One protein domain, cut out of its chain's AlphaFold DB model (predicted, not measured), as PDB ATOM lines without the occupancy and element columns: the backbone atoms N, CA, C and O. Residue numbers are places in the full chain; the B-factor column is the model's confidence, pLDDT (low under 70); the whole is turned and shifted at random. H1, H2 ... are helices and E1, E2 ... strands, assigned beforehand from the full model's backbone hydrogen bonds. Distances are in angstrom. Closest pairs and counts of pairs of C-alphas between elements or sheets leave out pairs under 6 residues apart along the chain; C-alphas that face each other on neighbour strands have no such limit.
ATOM      1  N   ARG A   4     254.419 356.978 181.183       95.38
ATOM      2  CA  ARG A   4     254.481 355.931 182.206       95.38
ATOM      3  C   ARG A   4     253.309 356.086 183.162       95.38
ATOM      4  O   ARG A   4     252.901 357.207 183.459       95.38
ATOM      5  N   GLY A   5     252.773 354.957 183.594       93.62
ATOM      6  CA  GLY A   5     251.738 354.813 184.598       93.62
ATOM      7  C   GLY A   5     250.779 353.678 184.298       93.62
ATOM      8  O   GLY A   5     251.191 352.599 183.852       93.62
ATOM      9  N   PHE A   6     249.504 353.913 184.573       92.94
ATOM     10  CA  PHE A   6     248.454 352.929 184.378       92.94
ATOM     11  C   PHE A   6     247.149 353.582 183.928       92.94
ATOM     12  O   PHE A   6     246.934 354.781 184.102       92.94
ATOM     13  N   VAL A   7     246.301 352.749 183.337       91.75
ATOM     14  CA  VAL A   7     244.907 353.055 183.042       91.75
ATOM     15  C   VAL A   7     244.086 352.134 183.926       91.75
ATOM     16  O   VAL A   7     244.322 350.924 183.916       91.75
ATOM     17  N   VAL A   8     243.174 352.700 184.706       89.06
ATOM     18  CA  VAL A   8     242.165 351.936 185.441       89.06
ATOM     19  C   VAL A   8     240.826 352.072 184.735       89.06
ATOM     20  O   VAL A   8     240.604 352.998 183.957       89.06
ATOM     21  N   GLN A   9     239.956 351.103 184.975       90.06
ATOM     22  CA  GLN A   9     238.552 351.218 184.632       90.06
ATOM     23  C   GLN A   9     237.818 351.680 185.883       90.06
ATOM     24  O   GLN A   9     237.943 351.048 186.934       90.06
ATOM     25  N   ASP A  10     237.079 352.771 185.759       86.44
ATOM     26  CA  ASP A  10     236.279 353.295 186.853       86.44
ATOM     27  C   ASP A  10     234.974 352.517 186.944       86.44
ATOM     28  O   ASP A  10     234.409 352.099 185.930       86.44
ATOM     29  N   GLY A  11     234.500 352.331 188.171       87.50
ATOM     30  CA  GLY A  11     233.225 351.697 188.452       87.50
ATOM     31  C   GLY A  11     232.520 352.380 189.608       87.50
ATOM     32  O   GLY A  11     233.146 352.966 190.491       87.50
ATOM     33  N   TRP A  12     231.200 352.302 189.581       89.88
ATOM     34  CA  TRP A  12     230.316 352.885 190.575       89.88
ATOM     35  C   TRP A  12     229.001 352.107 190.587       89.88
ATOM     36  O   TRP A  12     228.682 351.358 189.660       89.88
ATOM     37  N   GLU A  13     228.256 352.256 191.674       88.94
ATOM     38  CA  GLU A  13     227.115 351.407 191.998       88.94
ATOM     39  C   GLU A  13     225.878 352.281 192.236       88.94
ATOM     40  O   GLU A  13     225.968 353.344 192.848       88.94
ATOM     41  N   SER A  14     224.723 351.825 191.745       88.25
ATOM     42  CA  SER A  14     223.423 352.322 192.206       88.25
ATOM     43  C   SER A  14     223.051 351.588 193.492       88.25
ATOM     44  O   SER A  14     223.355 350.407 193.655       88.25
ATOM     45  N   ASP A  15     222.338 352.276 194.371       85.25
ATOM     46  CA  ASP A  15     221.621 351.717 195.519       85.25
ATOM     47  C   ASP A  15     220.676 350.553 195.156       85.25
ATOM     48  O   ASP A  15     220.525 349.615 195.932       85.25
ATOM     49  N   SER A  16     220.109 350.557 193.946       87.31
ATOM     50  CA  SER A  16     219.333 349.439 193.391       87.31
ATOM     51  C   SER A  16     220.170 348.194 193.050       87.31
ATOM     52  O   SER A  16     219.617 347.150 192.699       87.31
ATOM     53  N   GLY A  17     221.503 348.307 193.052       87.38
ATOM     54  CA  GLY A  17     222.435 347.296 192.543       87.38
ATOM     55  C   GLY A  17     222.455 347.165 191.013       87.38
ATOM     56  O   GLY A  17     223.218 346.360 190.477       87.38
ATOM     57  N   ARG A  18     221.647 347.942 190.278       89.00
ATOM     58  CA  ARG A  18     221.548 347.871 188.815       89.00
ATOM     59  C   ARG A  18     222.268 349.044 188.168       89.00
ATOM     60  O   ARG A  18     221.818 350.180 188.224       89.00
ATOM     61  N   PHE A  19     223.349 348.752 187.448       87.88
ATOM     62  CA  PHE A  19     224.121 349.772 186.728       87.88
ATOM     63  C   PHE A  19     223.287 350.551 185.694       87.88
ATOM     64  O   PHE A  19     223.531 351.727 185.447       87.88
ATOM     65  N   LYS A  20     222.264 349.913 185.110       88.88
ATOM     66  CA  LYS A  20     221.365 350.558 184.144       88.88
ATOM     67  C   LYS A  20     220.511 351.671 184.745       88.88
ATOM     68  O   LYS A  20     220.097 352.536 183.989       88.88
ATOM     69  N   ASP A  21     220.287 351.674 186.059       89.56
ATOM     70  CA  ASP A  21     219.449 352.681 186.726       89.56
ATOM     71  C   ASP A  21     220.156 354.053 186.805       89.56
ATOM     72  O   ASP A  21     219.562 355.062 187.193       89.56
ATOM     73  N   LEU A  22     221.420 354.105 186.377       91.06
ATOM     74  CA  LEU A  22     222.259 355.295 186.274       91.06
ATOM     75  C   LEU A  22     222.156 356.009 184.910       91.06
ATOM     76  O   LEU A  22     222.923 356.917 184.618       91.06
ATOM     77  N   ASP A  23     221.204 355.642 184.048       91.69
ATOM     78  CA  ASP A  23     220.973 356.219 182.707       91.69
ATOM     79  C   ASP A  23     220.652 357.721 182.680       91.69
ATOM     80  O   ASP A  23     220.642 358.343 181.615       91.69
ATOM     81  N   LYS A  24     220.406 358.317 183.846       94.06
ATOM     82  CA  LYS A  24     220.204 359.759 184.019       94.06
ATOM     83  C   LYS A  24     221.175 360.386 185.011       94.06
ATOM     84  O   LYS A  24     220.955 361.528 185.412       94.06
ATOM     85  N   THR A  25     222.250 359.692 185.370       94.69
ATOM     86  CA  THR A  25     223.307 360.264 186.199       94.69
ATOM     87  C   THR A  25     224.527 360.635 185.367       94.69
ATOM     88  O   THR A  25     224.769 360.086 184.292       94.69
ATOM     89  N   GLU A  26     225.295 361.595 185.861       94.88
ATOM     90  CA  GLU A  26     226.627 361.928 185.364       94.88
ATOM     91  C   GLU A  26     227.594 361.970 186.546       94.88
ATOM     92  O   GLU A  26     227.185 362.303 187.655       94.88
ATOM     93  N   ILE A  27     228.864 361.647 186.329       94.69
ATOM     94  CA  ILE A  27     229.897 361.590 187.366       94.69
ATOM     95  C   ILE A  27     231.061 362.480 186.958       94.69
ATOM     96  O   ILE A  27     231.490 362.459 185.806       94.69
ATOM     97  N   SER A  28     231.567 363.255 187.912       93.94
ATOM     98  CA  SER A  28     232.776 364.055 187.758       93.94
ATOM     99  C   SER A  28     233.762 363.717 188.857       93.94
ATOM    100  O   SER A  28     233.408 363.718 190.037       93.94
ATOM    101  N   GLU A  29     235.018 363.504 188.483       92.31
ATOM    102  CA  GLU A  29     236.099 363.456 189.460       92.31
ATOM    103  C   GLU A  29     236.533 364.869 189.868       92.31
ATOM    104  O   GLU A  29     236.459 365.829 189.092       92.31
ATOM    105  N   LEU A  30     237.050 364.973 191.086       94.06
ATOM    106  CA  LEU A  30     237.747 366.132 191.612       94.06
ATOM    107  C   LEU A  30     239.126 365.684 192.068       94.06
ATOM    108  O   LEU A  30     239.236 364.896 193.005       94.06
ATOM    109  N   VAL A  31     240.176 366.204 191.434       94.19
ATOM    110  CA  VAL A  31     241.560 365.923 191.817       94.19
ATOM    111  C   VAL A  31     242.196 367.166 192.429       94.19
ATOM    112  O   VAL A  31     242.176 368.266 191.867       94.19
ATOM    113  N   GLU A  32     242.825 366.985 193.583       95.06
ATOM    114  CA  GLU A  32     243.581 368.019 194.272       95.06
ATOM    115  C   GLU A  32     245.010 367.554 194.527       95.06
ATOM    116  O   GLU A  32     245.251 366.595 195.252       95.06
ATOM    117  N   GLN A  33     245.978 368.244 193.926       95.25
ATOM    118  CA  GLN A  33     247.389 368.013 194.212       95.25
ATOM    119  C   GLN A  33     247.755 368.664 195.544       95.25
ATOM    120  O   GLN A  33     247.661 369.882 195.678       95.25
ATOM    121  N   THR A  34     248.222 367.859 196.493       95.56
ATOM    122  CA  THR A  34     248.600 368.305 197.841       95.56
ATOM    123  C   THR A  34     250.109 368.456 198.008       95.56
ATOM    124  O   THR A  34     250.561 369.218 198.856       95.56
ATOM    125  N   LEU A  35     250.901 367.764 197.183       96.38
ATOM    126  CA  LEU A  35     252.358 367.864 197.172       96.38
ATOM    127  C   LEU A  35     252.885 367.747 195.744       96.38
ATOM    128  O   LEU A  35     252.435 366.894 194.979       96.38
ATOM    129  N   ALA A  36     253.888 368.556 195.407       97.12
ATOM    130  CA  ALA A  36     254.719 368.361 194.227       97.12
ATOM    131  C   ALA A  36     256.149 368.826 194.498       97.12
ATOM    132  O   ALA A  36     256.375 369.960 194.917       97.12
ATOM    133  N   THR A  37     257.114 367.952 194.235       98.12
ATOM    134  CA  THR A  37     258.545 368.224 194.387       98.12
ATOM    135  C   THR A  37     259.330 367.709 193.184       98.12
ATOM    136  O   THR A  37     258.861 366.848 192.433       98.12
ATOM    137  N   GLY A  38     260.540 368.245 193.003       97.44
ATOM    138  CA  GLY A  38     261.452 367.830 191.941       97.44
ATOM    139  C   GLY A  38     260.817 367.934 190.558       97.44
ATOM    140  O   GLY A  38     260.244 368.964 190.205       97.44
ATOM    141  N   CYS A  39     260.871 366.845 189.794       96.81
ATOM    142  CA  CYS A  39     260.361 366.789 188.425       96.81
ATOM    143  C   CYS A  39     258.834 366.981 188.279       96.81
ATOM    144  O   CYS A  39     258.337 367.133 187.163       96.81
ATOM    145  N   PHE A  40     258.080 367.012 189.386       96.50
ATOM    146  CA  PHE A  40     256.636 367.263 189.378       96.50
ATOM    147  C   PHE A  40     256.236 368.723 189.632       96.50
ATOM    148  O   PHE A  40     255.052 369.046 189.517       96.50
ATOM    149  N   VAL A  41     257.175 369.608 189.983       95.38
ATOM    150  CA  VAL A  41     256.872 371.027 190.234       95.38
ATOM    151  C   VAL A  41     256.334 371.693 188.963       95.38
ATOM    152  O   VAL A  41     256.837 371.468 187.866       95.38
ATOM    153  N   GLY A  42     255.287 372.510 189.111       90.19
ATOM    154  CA  GLY A  42     254.649 373.220 187.996       90.19
ATOM    155  C   GLY A  42     253.722 372.357 187.133       90.19
ATOM    156  O   GLY A  42     253.095 372.877 186.213       90.19
ATOM    157  N   LEU A  43     253.584 371.058 187.427       87.94
ATOM    158  CA  LEU A  43     252.620 370.201 186.740       87.94
ATOM    159  C   LEU A  43     251.231 370.337 187.377       87.94
ATOM    160  O   LEU A  43     251.078 370.254 188.594       87.94
ATOM    161  N   GLY A  44     250.212 370.522 186.537       79.00
ATOM    162  CA  GLY A  44     248.817 370.645 186.966       79.00
ATOM    163  C   GLY A  44     248.123 369.307 187.249       79.00
ATOM    164  O   GLY A  44     248.667 368.215 187.039       79.00
ATOM    165  N   ALA A  45     246.881 369.406 187.718       79.31
ATOM    166  CA  ALA A  45     245.897 368.326 187.732       79.31
ATOM    167  C   ALA A  45     244.845 368.570 186.640       79.31
ATOM    168  O   ALA A  45     244.699 369.689 186.147       79.31
ATOM    169  N   THR A  46     244.128 367.522 186.259       79.94
ATOM    170  CA  THR A  46     243.042 367.581 185.282       79.94
ATOM    171  C   THR A  46     241.879 366.809 185.875       79.94
ATOM    172  O   THR A  46     242.108 365.740 186.427       79.94
ATOM    173  N   ASN A  47     240.681 367.378 185.781       83.38
ATOM    174  CA  ASN A  47     239.440 366.728 186.179       83.38
ATOM    175  C   ASN A  47     238.695 366.294 184.912       83.38
ATOM    176  O   ASN A  47     238.806 366.955 183.875       83.38
ATOM    177  N   SER A  48     237.899 365.234 185.011       82.94
ATOM    178  CA  SER A  48     237.099 364.699 183.904       82.94
ATOM    179  C   SER A  48     235.973 365.628 183.437       82.94
ATOM    180  O   SER A  48     235.565 365.561 182.279       82.94
ATOM    181  N   GLY A  49     235.440 366.459 184.340       88.56
ATOM    182  CA  GLY A  49     234.100 367.025 184.182       88.56
ATOM    183  C   GLY A  49     233.016 365.947 184.302       88.56
ATOM    184  O   GLY A  49     233.312 364.797 184.633       88.56
ATOM    185  N   TYR A  50     231.763 366.313 184.034       90.19
ATOM    186  CA  TYR A  50     230.636 365.383 184.091       90.19
ATOM    187  C   TYR A  50     230.605 364.458 182.872       90.19
ATOM    188  O   TYR A  50     230.465 364.908 181.736       90.19
ATOM    189  N   LEU A  51     230.730 363.158 183.131       91.88
ATOM    190  CA  LEU A  51     230.639 362.080 182.151       91.88
ATOM    191  C   LEU A  51     229.424 361.194 182.452       91.88
ATOM    192  O   LEU A  51     229.032 361.101 183.613       91.88
ATOM    193  N   PRO A  52     228.825 360.511 181.460       92.69
ATOM    194  CA  PRO A  52     227.638 359.694 181.701       92.69
ATOM    195  C   PRO A  52     227.878 358.582 182.735       92.69
ATOM    196  O   PRO A  52     228.834 357.817 182.639       92.69
ATOM    197  N   GLY A  53     226.978 358.469 183.712       89.12
ATOM    198  CA  GLY A  53     227.050 357.509 184.814       89.12
ATOM    199  C   GLY A  53     226.548 356.108 184.459       89.12
ATOM    200  O   GLY A  53     226.571 355.214 185.290       89.12
ATOM    201  N   ASN A  54     226.101 355.857 183.234       89.44
ATOM    202  CA  ASN A  54     225.675 354.526 182.788       89.44
ATOM    203  C   ASN A  54     226.709 353.822 181.900       89.44
ATOM    204  O   ASN A  54     226.378 352.851 181.216       89.44
ATOM    205  N   VAL A  55     227.952 354.305 181.891       88.94
ATOM    206  CA  VAL A  55     229.069 353.716 181.146       88.94
ATOM    207  C   VAL A  55     230.324 353.735 181.996       88.94
ATOM    208  O   VAL A  55     230.662 354.753 182.576       88.94
ATOM    209  N   LEU A  56     231.046 352.620 182.059       88.06
ATOM    210  CA  LEU A  56     232.315 352.584 182.783       88.06
ATOM    211  C   LEU A  56     233.358 353.401 182.009       88.06
ATOM    212  O   LEU A  56     233.572 353.169 180.814       88.06
ATOM    213  N   THR A  57     234.005 354.351 182.682       87.56
ATOM    214  CA  THR A  57     235.047 355.200 182.093       87.56
ATOM    215  C   THR A  57     236.436 354.612 182.313       87.56
ATOM    216  O   THR A  57     236.624 353.619 183.020       87.56
ATOM    217  N   LYS A  58     237.426 355.194 181.635       88.44
ATOM    218  CA  LYS A  58     238.837 354.891 181.861       88.44
ATOM    219  C   LYS A  58     239.525 356.121 182.428       88.44
ATOM    220  O   LYS A  58     239.566 357.147 181.749       88.44
ATOM    221  N   ASP A  59     240.152 355.964 183.582       84.75
ATOM    222  CA  ASP A  59     240.984 356.983 184.211       84.75
ATOM    223  C   ASP A  59     242.468 356.656 183.980       84.75
ATOM    224  O   ASP A  59     242.932 355.518 184.118       84.75
ATOM    225  N   SER A  60     243.223 357.662 183.540       89.06
ATOM    226  CA  SER A  60     244.618 357.531 183.120       89.06
ATOM    227  C   SER A  60     245.551 358.281 184.060       89.06
ATOM    228  O   SER A  60     245.855 359.462 183.875       89.06
ATOM    229  N   HIS A  61     246.167 357.556 184.990       89.38
ATOM    230  CA  HIS A  61     247.189 358.115 185.868       89.38
ATOM    231  C   HIS A  61     248.569 357.899 185.283       89.38
ATOM    232  O   HIS A  61     249.219 356.869 185.474       89.38
ATOM    233  N   SER A  62     249.026 358.903 184.545       91.81
ATOM    234  CA  SER A  62     250.309 358.837 183.863       91.81
ATOM    235  C   SER A  62     251.050 360.165 183.853       91.81
ATOM    236  O   SER A  62     250.448 361.236 183.982       91.81
ATOM    237  N   SER A  63     252.361 360.083 183.660       93.38
ATOM    238  CA  SER A  63     253.256 361.216 183.425       93.38
ATOM    239  C   SER A  63     253.972 361.024 182.088       93.38
ATOM    240  O   SER A  63     254.239 359.890 181.675       93.38
ATOM    241  N   ALA A  64     254.263 362.120 181.388       93.50
ATOM    242  CA  ALA A  64     255.089 362.047 180.189       93.50
ATOM    243  C   ALA A  64     256.521 361.669 180.586       93.50
ATOM    244  O   ALA A  64     257.050 362.186 181.559       93.50
ATOM    245  N   THR A  65     257.161 360.776 179.835       93.88
ATOM    246  CA  THR A  65     258.557 360.373 180.110       93.88
ATOM    247  C   THR A  65     259.516 361.565 180.111       93.88
ATOM    248  O   THR A  65     260.423 361.616 180.932       93.88
ATOM    249  N   SER A  66     259.248 362.578 179.283       94.06
ATOM    250  CA  SER A  66     260.002 363.834 179.235       94.06
ATOM    251  C   SER A  66     259.930 364.674 180.515       94.06
ATOM    252  O   SER A  66     260.738 365.580 180.670       94.06
ATOM    253  N   THR A  67     258.980 364.412 181.421       93.94
ATOM    254  CA  THR A  67     258.893 365.098 182.719       93.94
ATOM    255  C   THR A  67     259.543 364.301 183.846       93.94
ATOM    256  O   THR A  67     259.547 364.777 184.967       93.94
ATOM    257  N   LEU A  68     260.045 363.086 183.610       95.75
ATOM    258  CA  LEU A  68     260.601 362.208 184.650       95.75
ATOM    259  C   LEU A  68     262.135 362.294 184.659       95.75
ATOM    260  O   LEU A  68     262.830 361.306 184.452       95.75
ATOM    261  N   THR A  69     262.653 363.512 184.826       95.75
ATOM    262  CA  THR A  69     264.070 363.863 184.598       95.75
ATOM    263  C   THR A  69     264.905 363.988 185.870       95.75
ATOM    264  O   THR A  69     266.127 364.107 185.796       95.75
ATOM    265  N   SER A  70     264.269 363.977 187.037       97.44
ATOM    266  CA  SER A  70     264.921 364.047 188.343       97.44
ATOM    267  C   SER A  70     264.069 363.350 189.397       97.44
ATOM    268  O   SER A  70     262.902 363.022 189.158       97.44
ATOM    269  N   THR A  71     264.649 363.109 190.574       98.25
ATOM    270  CA  THR A  71     263.879 362.593 191.704       98.25
ATOM    271  C   THR A  71     262.785 363.578 192.098       98.25
ATOM    272  O   THR A  71     262.951 364.793 192.007       98.25
ATOM    273  N   GLY A  72     261.639 363.060 192.518       98.19
ATOM    274  CA  GLY A  72     260.493 363.897 192.841       98.19
ATOM    275  C   GLY A  72     259.332 363.089 193.380       98.19
ATOM    276  O   GLY A  72     259.244 361.878 193.171       98.19
ATOM    277  N   ARG A  73     258.426 363.771 194.073       97.88
ATOM    278  CA  ARG A  73     257.196 363.190 194.603       97.88
ATOM    279  C   ARG A  73     256.007 364.069 194.252       97.88
ATOM    280  O   ARG A  73     256.098 365.293 194.315       97.88
ATOM    281  N   ARG A  74     254.892 363.438 193.904       97.00
ATOM    282  CA  ARG A  74     253.595 364.087 193.765       97.00
ATOM    283  C   ARG A  74     252.542 363.283 194.498       97.00
ATOM    284  O   ARG A  74     252.352 362.107 194.185       97.00
ATOM    285  N   ASP A  75     251.823 363.970 195.375       97.06
ATOM    286  CA  ASP A  75     250.679 363.419 196.086       97.06
ATOM    287  C   ASP A  75     249.431 364.188 195.658       97.06
ATOM    288  O   ASP A  75     249.456 365.412 195.477       97.06
ATOM    289  N   ALA A  76     248.348 363.455 195.444       96.31
ATOM    290  CA  ALA A  76     247.051 364.017 195.138       96.31
ATOM    291  C   ALA A  76     245.945 363.235 195.841       96.31
ATOM    292  O   ALA A  76     246.065 362.032 196.083       96.31
ATOM    293  N   GLN A  77     244.865 363.941 196.138       96.88
ATOM    294  CA  GLN A  77     243.620 363.384 196.634       96.88
ATOM    295  C   GLN A  77     242.581 363.441 195.522       96.88
ATOM    296  O   GLN A  77     242.575 364.380 194.721       96.88
ATOM    297  N   GLN A  78     241.721 362.434 195.467       95.38
ATOM    298  CA  GLN A  78     240.631 362.357 194.508       95.38
ATOM    299  C   GLN A  78     239.336 361.981 195.216       95.38
ATOM    300  O   GLN A  78     239.326 361.082 196.055       95.38
ATOM    301  N   THR A  79     238.259 362.663 194.848       96.50
ATOM    302  CA  THR A  79     236.874 362.313 195.187       96.50
ATOM    303  C   THR A  79     236.010 362.434 193.936       96.50
ATOM    304  O   THR A  79     236.473 362.925 192.903       96.50
ATOM    305  N   CYS A  80     234.761 361.977 194.003       95.50
ATOM    306  CA  CYS A  80     233.804 362.118 192.913       95.50
ATOM    307  C   CYS A  80     232.515 362.792 193.389       95.50
ATOM    308  O   CYS A  80     232.077 362.627 194.530       95.50
ATOM    309  N   MET A  81     231.884 363.510 192.470       95.75
ATOM    310  CA  MET A  81     230.519 364.001 192.595       95.75
ATOM    311  C   MET A  81     229.667 363.383 191.498       95.75
ATOM    312  O   MET A  81     230.174 363.056 190.424       95.75
ATOM    313  N   PHE A  82     228.369 363.278 191.741       95.19
ATOM    314  CA  PHE A  82     227.413 362.929 190.707       95.19
ATOM    315  C   PHE A  82     226.360 364.020 190.528       95.19
ATOM    316  O   PHE A  82     226.126 364.864 191.393       95.19
ATOM    317  N   LYS A  83     225.751 364.004 189.354       95.69
ATOM    318  CA  LYS A  83     224.624 364.834 188.959       95.69
ATOM    319  C   LYS A  83     223.486 363.900 188.590       95.69
ATOM    320  O   LYS A  83     223.698 362.957 187.833       95.69
ATOM    321  N   ASP A  84     222.300 364.144 189.127       95.25
ATOM    322  CA  ASP A  84     221.087 363.406 188.791       95.25
ATOM    323  C   ASP A  84     220.170 364.279 187.936       95.25
ATOM    324  O   ASP A  84     219.510 365.202 188.417       95.25
ATOM    325  N   ASN A  85     220.093 363.955 186.648       94.81
ATOM    326  CA  ASN A  85     219.261 364.684 185.702       94.81
ATOM    327  C   ASN A  85     217.760 364.393 185.877       94.81
ATOM    328  O   ASN A  85     216.954 365.066 185.239       94.81
ATOM    329  N   ARG A  86     217.356 363.414 186.705       94.25
ATOM    330  CA  ARG A  86     215.930 363.175 187.001       94.25
ATOM    331  C   ARG A  86     215.382 364.191 187.988       94.25
ATOM    332  O   ARG A  86     214.318 364.750 187.746       94.25
ATOM    333  N   SER A  87     216.099 364.407 189.089       95.25
ATOM    334  CA  SER A  87     215.731 365.400 190.105       95.25
ATOM    335  C   SER A  87     216.239 366.808 189.787       95.25
ATOM    336  O   SER A  87     215.727 367.774 190.343       95.25
ATOM    337  N   GLY A  88     217.242 366.934 188.911       94.69
ATOM    338  CA  GLY A  88     217.946 368.194 188.659       94.69
ATOM    339  C   GLY A  88     219.035 368.501 189.692       94.69
ATOM    340  O   GLY A  88     219.591 369.596 189.679       94.69
ATOM    341  N   SER A  89     219.350 367.551 190.575       96.25
ATOM    342  CA  SER A  89     220.396 367.696 191.589       96.25
ATOM    343  C   SER A  89     221.788 367.655 190.951       96.25
ATOM    344  O   SER A  89     222.078 366.782 190.132       96.25
ATOM    345  N   VAL A  90     222.667 368.577 191.342       96.00
ATOM    346  CA  VAL A  90     224.034 368.729 190.808       96.00
ATOM    347  C   VAL A  90     225.027 368.762 191.972       96.00
ATOM    348  O   VAL A  90     224.633 369.061 193.098       96.00
ATOM    349  N   ASP A  91     226.294 368.434 191.704       94.88
ATOM    350  CA  ASP A  91     227.394 368.476 192.677       94.88
ATOM    351  C   ASP A  91     227.138 367.642 193.942       94.88
ATOM    352  O   ASP A  91     227.538 368.015 195.043       94.88
ATOM    353  N   ILE A  92     226.477 366.487 193.798       95.88
ATOM    354  CA  ILE A  92     226.188 365.607 194.929       95.88
ATOM    355  C   ILE A  92     227.431 364.769 195.252       95.88
ATOM    356  O   ILE A  92     227.847 363.960 194.415       95.88
ATOM    357  N   PRO A  93     228.035 364.903 196.448       96.00
ATOM    358  CA  PRO A  93     229.212 364.125 196.816       96.00
ATOM    359  C   PRO A  93     228.931 362.622 196.832       96.00
ATOM    360  O   PRO A  93     227.971 362.159 197.449       96.00
ATOM    361  N   MET A  94     229.808 361.835 196.209       95.44
ATOM    362  CA  MET A  94     229.765 360.381 196.335       95.44
ATOM    363  C   MET A  94     230.415 359.954 197.652       95.44
ATOM    364  O   MET A  94     231.553 360.320 197.947       95.44
ATOM    365  N   THR A  95     229.717 359.133 198.435       94.62
ATOM    366  CA  THR A  95     230.106 358.807 199.817       94.62
ATOM    367  C   THR A  95     231.349 357.926 199.937       94.62
ATOM    368  O   THR A  95     232.084 358.093 200.901       94.62
ATOM    369  N   ASN A  96     231.613 357.042 198.967       96.31
ATOM    370  CA  ASN A  96     232.745 356.100 198.958       96.31
ATOM    371  C   ASN A  96     233.584 356.259 197.678       96.31
ATOM    372  O   ASN A  96     233.654 355.352 196.850       96.31
ATOM    373  N   SER A  97     234.162 357.440 197.473       96.62
ATOM    374  CA  SER A  97     234.912 357.799 196.259       96.62
ATOM    375  C   SER A  97     236.313 358.343 196.541       96.62
ATOM    376  O   SER A  97     236.999 358.776 195.619       96.62
ATOM    377  N   GLY A  98     236.751 358.324 197.800       97.50
ATOM    378  CA  GLY A  98     238.047 358.838 198.213       97.50
ATOM    379  C   GLY A  98     239.214 357.954 197.774       97.50
ATOM    380  O   GLY A  98     239.266 356.763 198.106       97.50
ATOM    381  N   TYR A  99     240.185 358.548 197.082       97.25
ATOM    382  CA  TYR A  99     241.443 357.907 196.704       97.25
ATOM    383  C   TYR A  99     242.645 358.802 196.984       97.25
ATOM    384  O   TYR A  99     242.628 360.003 196.723       97.25
ATOM    385  N   GLU A 100     243.730 358.174 197.426       97.38
ATOM    386  CA  GLU A 100     245.058 358.774 197.454       97.38
ATOM    387  C   GLU A 100     245.858 358.306 196.241       97.38
ATOM    388  O   GLU A 100     245.936 357.106 195.946       97.38
ATOM    389  N   LEU A 101     246.476 359.262 195.552       96.19
ATOM    390  CA  LEU A 101     247.356 359.025 194.420       96.19
ATOM    391  C   LEU A 101     248.757 359.498 194.759       96.19
ATOM    392  O   LEU A 101     248.968 360.669 195.066       96.19
ATOM    393  N   VAL A 102     249.723 358.595 194.642       97.31
ATOM    394  CA  VAL A 102     251.131 358.886 194.919       97.31
ATOM    395  C   VAL A 102     251.952 358.540 193.694       97.31
ATOM    396  O   VAL A 102     251.782 357.483 193.090       97.31
ATOM    397  N   ARG A 103     252.847 359.449 193.326       97.44
ATOM    398  CA  ARG A 103     253.813 359.328 192.235       97.44
ATOM    399  C   ARG A 103     255.191 359.645 192.791       97.44
ATOM    400  O   ARG A 103     255.384 360.722 193.345       97.44
ATOM    401  N   ILE A 104     256.149 358.741 192.630       98.06
ATOM    402  CA  ILE A 104     257.519 358.920 193.118       98.06
ATOM    403  C   ILE A 104     258.488 358.556 192.004       98.06
ATOM    404  O   ILE A 104     258.403 357.470 191.435       98.06
ATOM    405  N   VAL A 105     259.416 359.459 191.714       98.31
ATOM    406  CA  VAL A 105     260.567 359.201 190.853       98.31
ATOM    407  C   VAL A 105     261.801 359.099 191.733       98.31
ATOM    408  O   VAL A 105     262.110 360.030 192.481       98.31
ATOM    409  N   THR A 106     262.514 357.981 191.641       98.19
ATOM    410  CA  THR A 106     263.773 357.744 192.359       98.19
ATOM    411  C   THR A 106     264.887 357.414 191.380       98.19
ATOM    412  O   THR A 106     264.659 356.740 190.376       98.19
ATOM    413  N   ALA A 107     266.103 357.884 191.659       97.56
ATOM    414  CA  ALA A 107     267.272 357.509 190.872       97.56
ATOM    415  C   ALA A 107     267.518 356.003 191.018       97.56
ATOM    416  O   ALA A 107     267.495 355.476 192.132       97.56
ATOM    417  N   ASN A 108     267.742 355.315 189.901       94.81
ATOM    418  CA  ASN A 108     268.075 353.898 189.911       94.81
ATOM    419  C   ASN A 108     269.607 353.751 190.002       94.81
ATOM    420  O   ASN A 108     270.311 354.321 189.164       94.81
ATOM    421  N   PRO A 109     270.156 352.971 190.953       91.06
ATOM    422  CA  PRO A 109     271.602 352.747 191.060       91.06
ATOM    423  C   PRO A 109     272.249 352.159 189.795       91.06
ATOM    424  O   PRO A 109     273.451 352.296 189.596       91.06
ATOM    425  N   LYS A 110     271.461 351.509 188.930       92.56
ATOM    426  CA  LYS A 110     271.897 350.960 187.635       92.56
ATOM    427  C   LYS A 110     271.838 351.987 186.492       92.56
ATOM    428  O   LYS A 110     272.035 351.614 185.338       92.56
ATOM    429  N   GLY A 111     271.559 353.251 186.806       90.69
ATOM    430  CA  GLY A 111     271.339 354.334 185.851       90.69
ATOM    431  C   GLY A 111     269.858 354.539 185.518       90.69
ATOM    432  O   GLY A 111     269.064 353.598 185.510       90.69
ATOM    433  N   GLY A 112     269.494 355.791 185.228       94.44
ATOM    434  CA  GLY A 112     268.118 356.200 184.932       94.44
ATOM    435  C   GLY A 112     267.255 356.409 186.180       94.44
ATOM    436  O   GLY A 112     267.765 356.620 187.283       94.44
ATOM    437  N   PHE A 113     265.935 356.356 185.996       97.44
ATOM    438  CA  PHE A 113     264.954 356.555 187.062       97.44
ATOM    439  C   PHE A 113     263.935 355.419 187.111       97.44
ATOM    440  O   PHE A 113     263.506 354.900 186.078       97.44
ATOM    441  N   ASP A 114     263.501 355.087 188.322       97.62
ATOM    442  CA  ASP A 114     262.314 354.277 188.552       97.62
ATOM    443  C   ASP A 114     261.143 355.199 188.884       97.62
ATOM    444  O   ASP A 114     261.272 356.155 189.651       97.62
ATOM    445  N   PHE A 115     259.991 354.903 188.296       97.69
ATOM    446  CA  PHE A 115     258.752 355.620 188.519       97.69
ATOM    447  C   PHE A 115     257.735 354.707 189.186       97.69
ATOM    448  O   PHE A 115     257.203 353.778 188.574       97.69
ATOM    449  N   HIS A 116     257.478 354.991 190.453       97.75
ATOM    450  CA  HIS A 116     256.509 354.306 191.281       97.75
ATOM    451  C   HIS A 116     255.206 355.103 191.325       97.75
ATOM    452  O   HIS A 116     255.217 356.312 191.563       97.75
ATOM    453  N   ILE A 117     254.078 354.438 191.091       97.12
ATOM    454  CA  ILE A 117     252.751 355.044 191.141       97.12
ATOM    455  C   ILE A 117     251.803 354.138 191.897       97.12
ATOM    456  O   ILE A 117     251.708 352.943 191.610       97.12
ATOM    457  N   THR A 118     251.020 354.745 192.778       97.19
ATOM    458  CA  THR A 118     249.926 354.074 193.459       97.19
ATOM    459  C   THR A 118     248.633 354.864 193.363       97.19
ATOM    460  O   THR A 118     248.662 356.092 193.434       97.19
ATOM    461  N   LYS A 119     247.504 354.158 193.297       95.88
ATOM    462  CA  LYS A 119     246.172 354.689 193.613       95.88
ATOM    463  C   LYS A 119     245.533 353.743 194.616       95.88
ATOM    464  O   LYS A 119     245.516 352.538 194.381       95.88
ATOM    465  N   LYS A 120     245.084 354.265 195.753       96.81
ATOM    466  CA  LYS A 120     244.591 353.456 196.875       96.81
ATOM    467  C   LYS A 120     243.336 354.104 197.441       96.81
ATOM    468  O   LYS A 120     243.335 355.316 197.644       96.81
ATOM    469  N   GLY A 121     242.290 353.319 197.691       97.50
ATOM    470  CA  GLY A 121     241.117 353.806 198.415       97.50
ATOM    471  C   GLY A 121     241.516 354.364 199.782       97.50
ATOM    472  O   GLY A 121     242.184 353.677 200.558       97.50
ATOM    473  N   LYS A 122     241.145 355.614 200.068       98.06
ATOM    474  CA  LYS A 122     241.455 356.303 201.329       98.06
ATOM    475  C   LYS A 122     240.405 357.372 201.600       98.06
ATOM    476  O   LYS A 122     240.053 358.123 200.697       98.06
ATOM    477  N   ALA A 123     239.926 357.462 202.840       98.31
ATOM    478  CA  ALA A 123     239.072 358.576 203.241       98.31
ATOM    479  C   ALA A 123     239.846 359.890 203.078       98.31
ATOM    480  O   ALA A 123     240.969 360.015 203.576       98.31
ATOM    481  N   THR A 124     239.282 360.834 202.332       98.00
ATOM    482  CA  THR A 124     240.005 362.033 201.911       98.00
ATOM    483  C   THR A 124     239.063 363.178 201.558       98.00
ATOM    484  O   THR A 124     237.850 362.993 201.452       98.00
ATOM    485  N   THR A 125     239.647 364.355 201.357       97.88
ATOM    486  CA  THR A 125     238.969 365.548 200.857       97.88
ATOM    487  C   THR A 125     239.730 366.057 199.643       97.88
ATOM    488  O   THR A 125     240.947 366.229 199.712       97.88
ATOM    489  N   ALA A 126     239.018 366.315 198.550       96.69
ATOM    490  CA  ALA A 126     239.563 366.978 197.370       96.69
ATOM    491  C   ALA A 126     238.658 368.151 196.992       96.69
ATOM    492  O   ALA A 126     237.443 367.994 196.889       96.69
ATOM    493  N   LYS A 127     239.239 369.343 196.819       94.69
ATOM    494  CA  LYS A 127     238.520 370.581 196.468       94.69
ATOM    495  C   LYS A 127     237.339 370.885 197.405       94.69
ATOM    496  O   LYS A 127     236.311 371.390 196.971       94.69
ATOM    497  N   GLY A 128     237.489 370.567 198.691       95.56
ATOM    498  CA  GLY A 128     236.455 370.767 199.714       95.56
ATOM    499  C   GLY A 128     235.392 369.664 199.795       95.56
ATOM    500  O   GLY A 128     234.568 369.698 200.705       95.56
ATOM    501  N   VAL A 129     235.427 368.657 198.918       97.31
ATOM    502  CA  VAL A 129     234.492 367.524 198.939       97.31
ATOM    503  C   VAL A 129     235.118 366.357 199.688       97.31
ATOM    504  O   VAL A 129     236.092 365.769 199.215       97.31
ATOM    505  N   ALA A 130     234.565 366.034 200.857       97.62
ATOM    506  CA  ALA A 130     234.977 364.898 201.675       97.62
ATOM    507  C   ALA A 130     234.285 363.603 201.228       97.62
ATOM    508  O   ALA A 130     233.111 363.606 200.856       97.62
ATOM    509  N   SER A 131     235.003 362.483 201.299       98.00
ATOM    510  CA  SER A 131     234.477 361.157 200.977       98.00
ATOM    511  C   SER A 131     235.186 360.069 201.783       98.00
ATOM    512  O   SER A 131     236.375 360.183 202.100       98.00
ATOM    513  N   ALA A 132     234.475 358.991 202.105       98.38
ATOM    514  CA  ALA A 132     235.092 357.774 202.613       98.38
ATOM    515  C   ALA A 132     235.890 357.066 201.504       98.38
ATOM    516  O   ALA A 132     235.820 357.419 200.325       98.38
ATOM    517  N   ALA A 133     236.680 356.063 201.888       98.00
ATOM    518  CA  ALA A 133     237.537 355.342 200.955       98.00
ATOM    519  C   ALA A 133     236.728 354.673 199.831       98.00
ATOM    520  O   ALA A 133     235.780 353.929 200.088       98.00
ATOM    521  N   GLY A 134     237.148 354.901 198.587       96.50
ATOM    522  CA  GLY A 134     236.706 354.111 197.446       96.50
ATOM    523  C   GLY A 134     237.264 352.687 197.477       96.50
ATOM    524  O   GLY A 134     238.099 352.327 198.311       96.50
ATOM    525  N   ARG A 135     236.798 351.848 196.548       94.38
ATOM    526  CA  ARG A 135     237.232 350.449 196.434       94.38
ATOM    527  C   ARG A 135     238.394 350.298 195.452       94.38
ATOM    528  O   ARG A 135     238.461 350.985 194.436       94.38
ATOM    529  N   GLY A 136     239.272 349.339 195.734       91.62
ATOM    530  CA  GLY A 136     240.373 348.962 194.853       91.62
ATOM    531  C   GLY A 136     241.687 349.689 195.135       91.62
ATOM    532  O   GLY A 136     241.757 350.713 195.822       91.62
ATOM    533  N   SER A 137     242.757 349.108 194.608       94.81
ATOM    534  CA  SER A 137     244.096 349.664 194.685       94.81
ATOM    535  C   SER A 137     244.948 349.180 193.521       94.81
ATOM    536  O   SER A 137     244.713 348.123 192.935       94.81
ATOM    537  N   ILE A 138     245.954 349.973 193.189       95.06
ATOM    538  CA  ILE A 138     247.018 349.595 192.274       95.06
ATOM    539  C   ILE A 138     248.323 350.192 192.775       95.06
ATOM    540  O   ILE A 138     248.362 351.312 193.290       95.06
ATOM    541  N   ASP A 139     249.383 349.414 192.625       96.50
ATOM    542  CA  ASP A 139     250.736 349.749 193.031       96.50
ATOM    543  C   ASP A 139     251.680 349.226 191.943       96.50
ATOM    544  O   ASP A 139     251.651 348.039 191.599       96.50
ATOM    545  N   LYS A 140     252.421 350.128 191.298       96.38
ATOM    546  CA  LYS A 140     253.226 349.787 190.127       96.38
ATOM    547  C   LYS A 140     254.504 350.601 190.069       96.38
ATOM    548  O   LYS A 140     254.470 351.825 190.138       96.38
ATOM    549  N   THR A 141     255.609 349.918 189.794       96.62
ATOM    550  CA  THR A 141     256.891 350.543 189.455       96.62
ATOM    551  C   THR A 141     257.234 350.270 187.994       96.62
ATOM    552  O   THR A 141     257.066 349.155 187.498       96.62
ATOM    553  N   GLN A 142     257.702 351.292 187.284       96.19
ATOM    554  CA  GLN A 142     258.151 351.206 185.897       96.19
ATOM    555  C   GLN A 142     259.496 351.905 185.738       96.19
ATOM    556  O   GLN A 142     259.719 352.954 186.331       96.19
ATOM    557  N   LYS A 143     260.363 351.366 184.882       94.75
ATOM    558  CA  LYS A 143     261.574 352.077 184.463       94.75
ATOM    559  C   LYS A 143     261.199 353.230 183.534       94.75
ATOM    560  O   LYS A 143     260.317 353.063 182.679       94.75
ATOM    561  N   VAL A 144     261.841 354.379 183.713       90.94
ATOM    562  CA  VAL A 144     261.687 355.544 182.829       90.94
ATOM    563  C   VAL A 144     262.480 355.316 181.556       90.94
ATOM    564  O   VAL A 144     263.703 355.099 181.654       90.94
TER     565      VAL A 144
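Overview. This is residues 4 to 144 of the 144 residues of an uncharacterized protein of Solirubrobacterales bacterium (UniProt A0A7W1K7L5). The domain is a slender rod built as a lopsided sandwich: long strands E2, E4, E6, E7 and E10 lie side by side in a twisted sheet, and the two-stranded sheet E1 and E3 covers part of one face. The small hairpin E8 and E9 crosses that large sheet on the side away from E1 and E3, while the short helix H1 and the short strand E5, whose centres lie farthest from the mean of the C-alphas at 22.3 A and 18.6 A, sit toward one end of the rod. The 141 printed residues run E1, H1, E2, then E3 to E10; the class is mostly strand. The large sheet is mixed and branched, the small one antiparallel. The whole is compact, with a radius of gyration of the C-alphas of 16.6 A, and spans 56 by 25 by 23 A.

Arrangement. In the branched sheet, E4, residues 72 to 84, has E2, residues 25 to 36, on one side, antiparallel, with N 30 and O 79 2.8 A apart. On the other side of E4 are E5, residues 89 to 93, its hairpin partner, with N 82 and O 92 at 2.8 A, and E6, residues 96 to 107, antiparallel, with N 74 and O 103 at 2.8 A. E6 forms a hairpin with E7, residues 113 to 121, with N 104 and O 116 at 2.8 A. E10, residues 137 to 143, is antiparallel to E7, with N 117 and O 140 at 2.8 A. E9, residues 129 to 133, is parallel to E6, with N 98 and O 132 at 2.8 A, and forms a hairpin with E8, residues 124 to 126, with N 126 and O 129 at 3.0 A. In the other sheet, E1, residues 4 to 9, is antiparallel to E3, residues 58 to 64, with N 8 and O 59 at 2.9 A. The closest C-alphas of E1 and E7, Gly 5 and Ile 117, are 6.6 A apart. H1, residues 19 to 22, is not on the branched sheet; it is too short for an O i to N i+4 pair, and its one O i to N i+3 pair is within hydrogen-bond range.

Along the chain. From first to last C-alpha, E4 measures 39.6 A, E6 35.5 A, E2 33.4 A, E7 26.5 A and E10 20.4 A. E1 begins at C-alpha 4, (254.481, 355.931, 182.206), and E10 ends at C-alpha 143, (261.574, 352.077, 184.463).

Size, cuts and confidence. The C-alphas farthest apart, Ser 87 and Lys 110, are 58.0 A apart. The printed part has no cut. The link E2 to E3 is long, 21 residues; its residues 51 to 52 pair antiparallel with 26 to 27 of E2. No printed residue has pLDDT under 70.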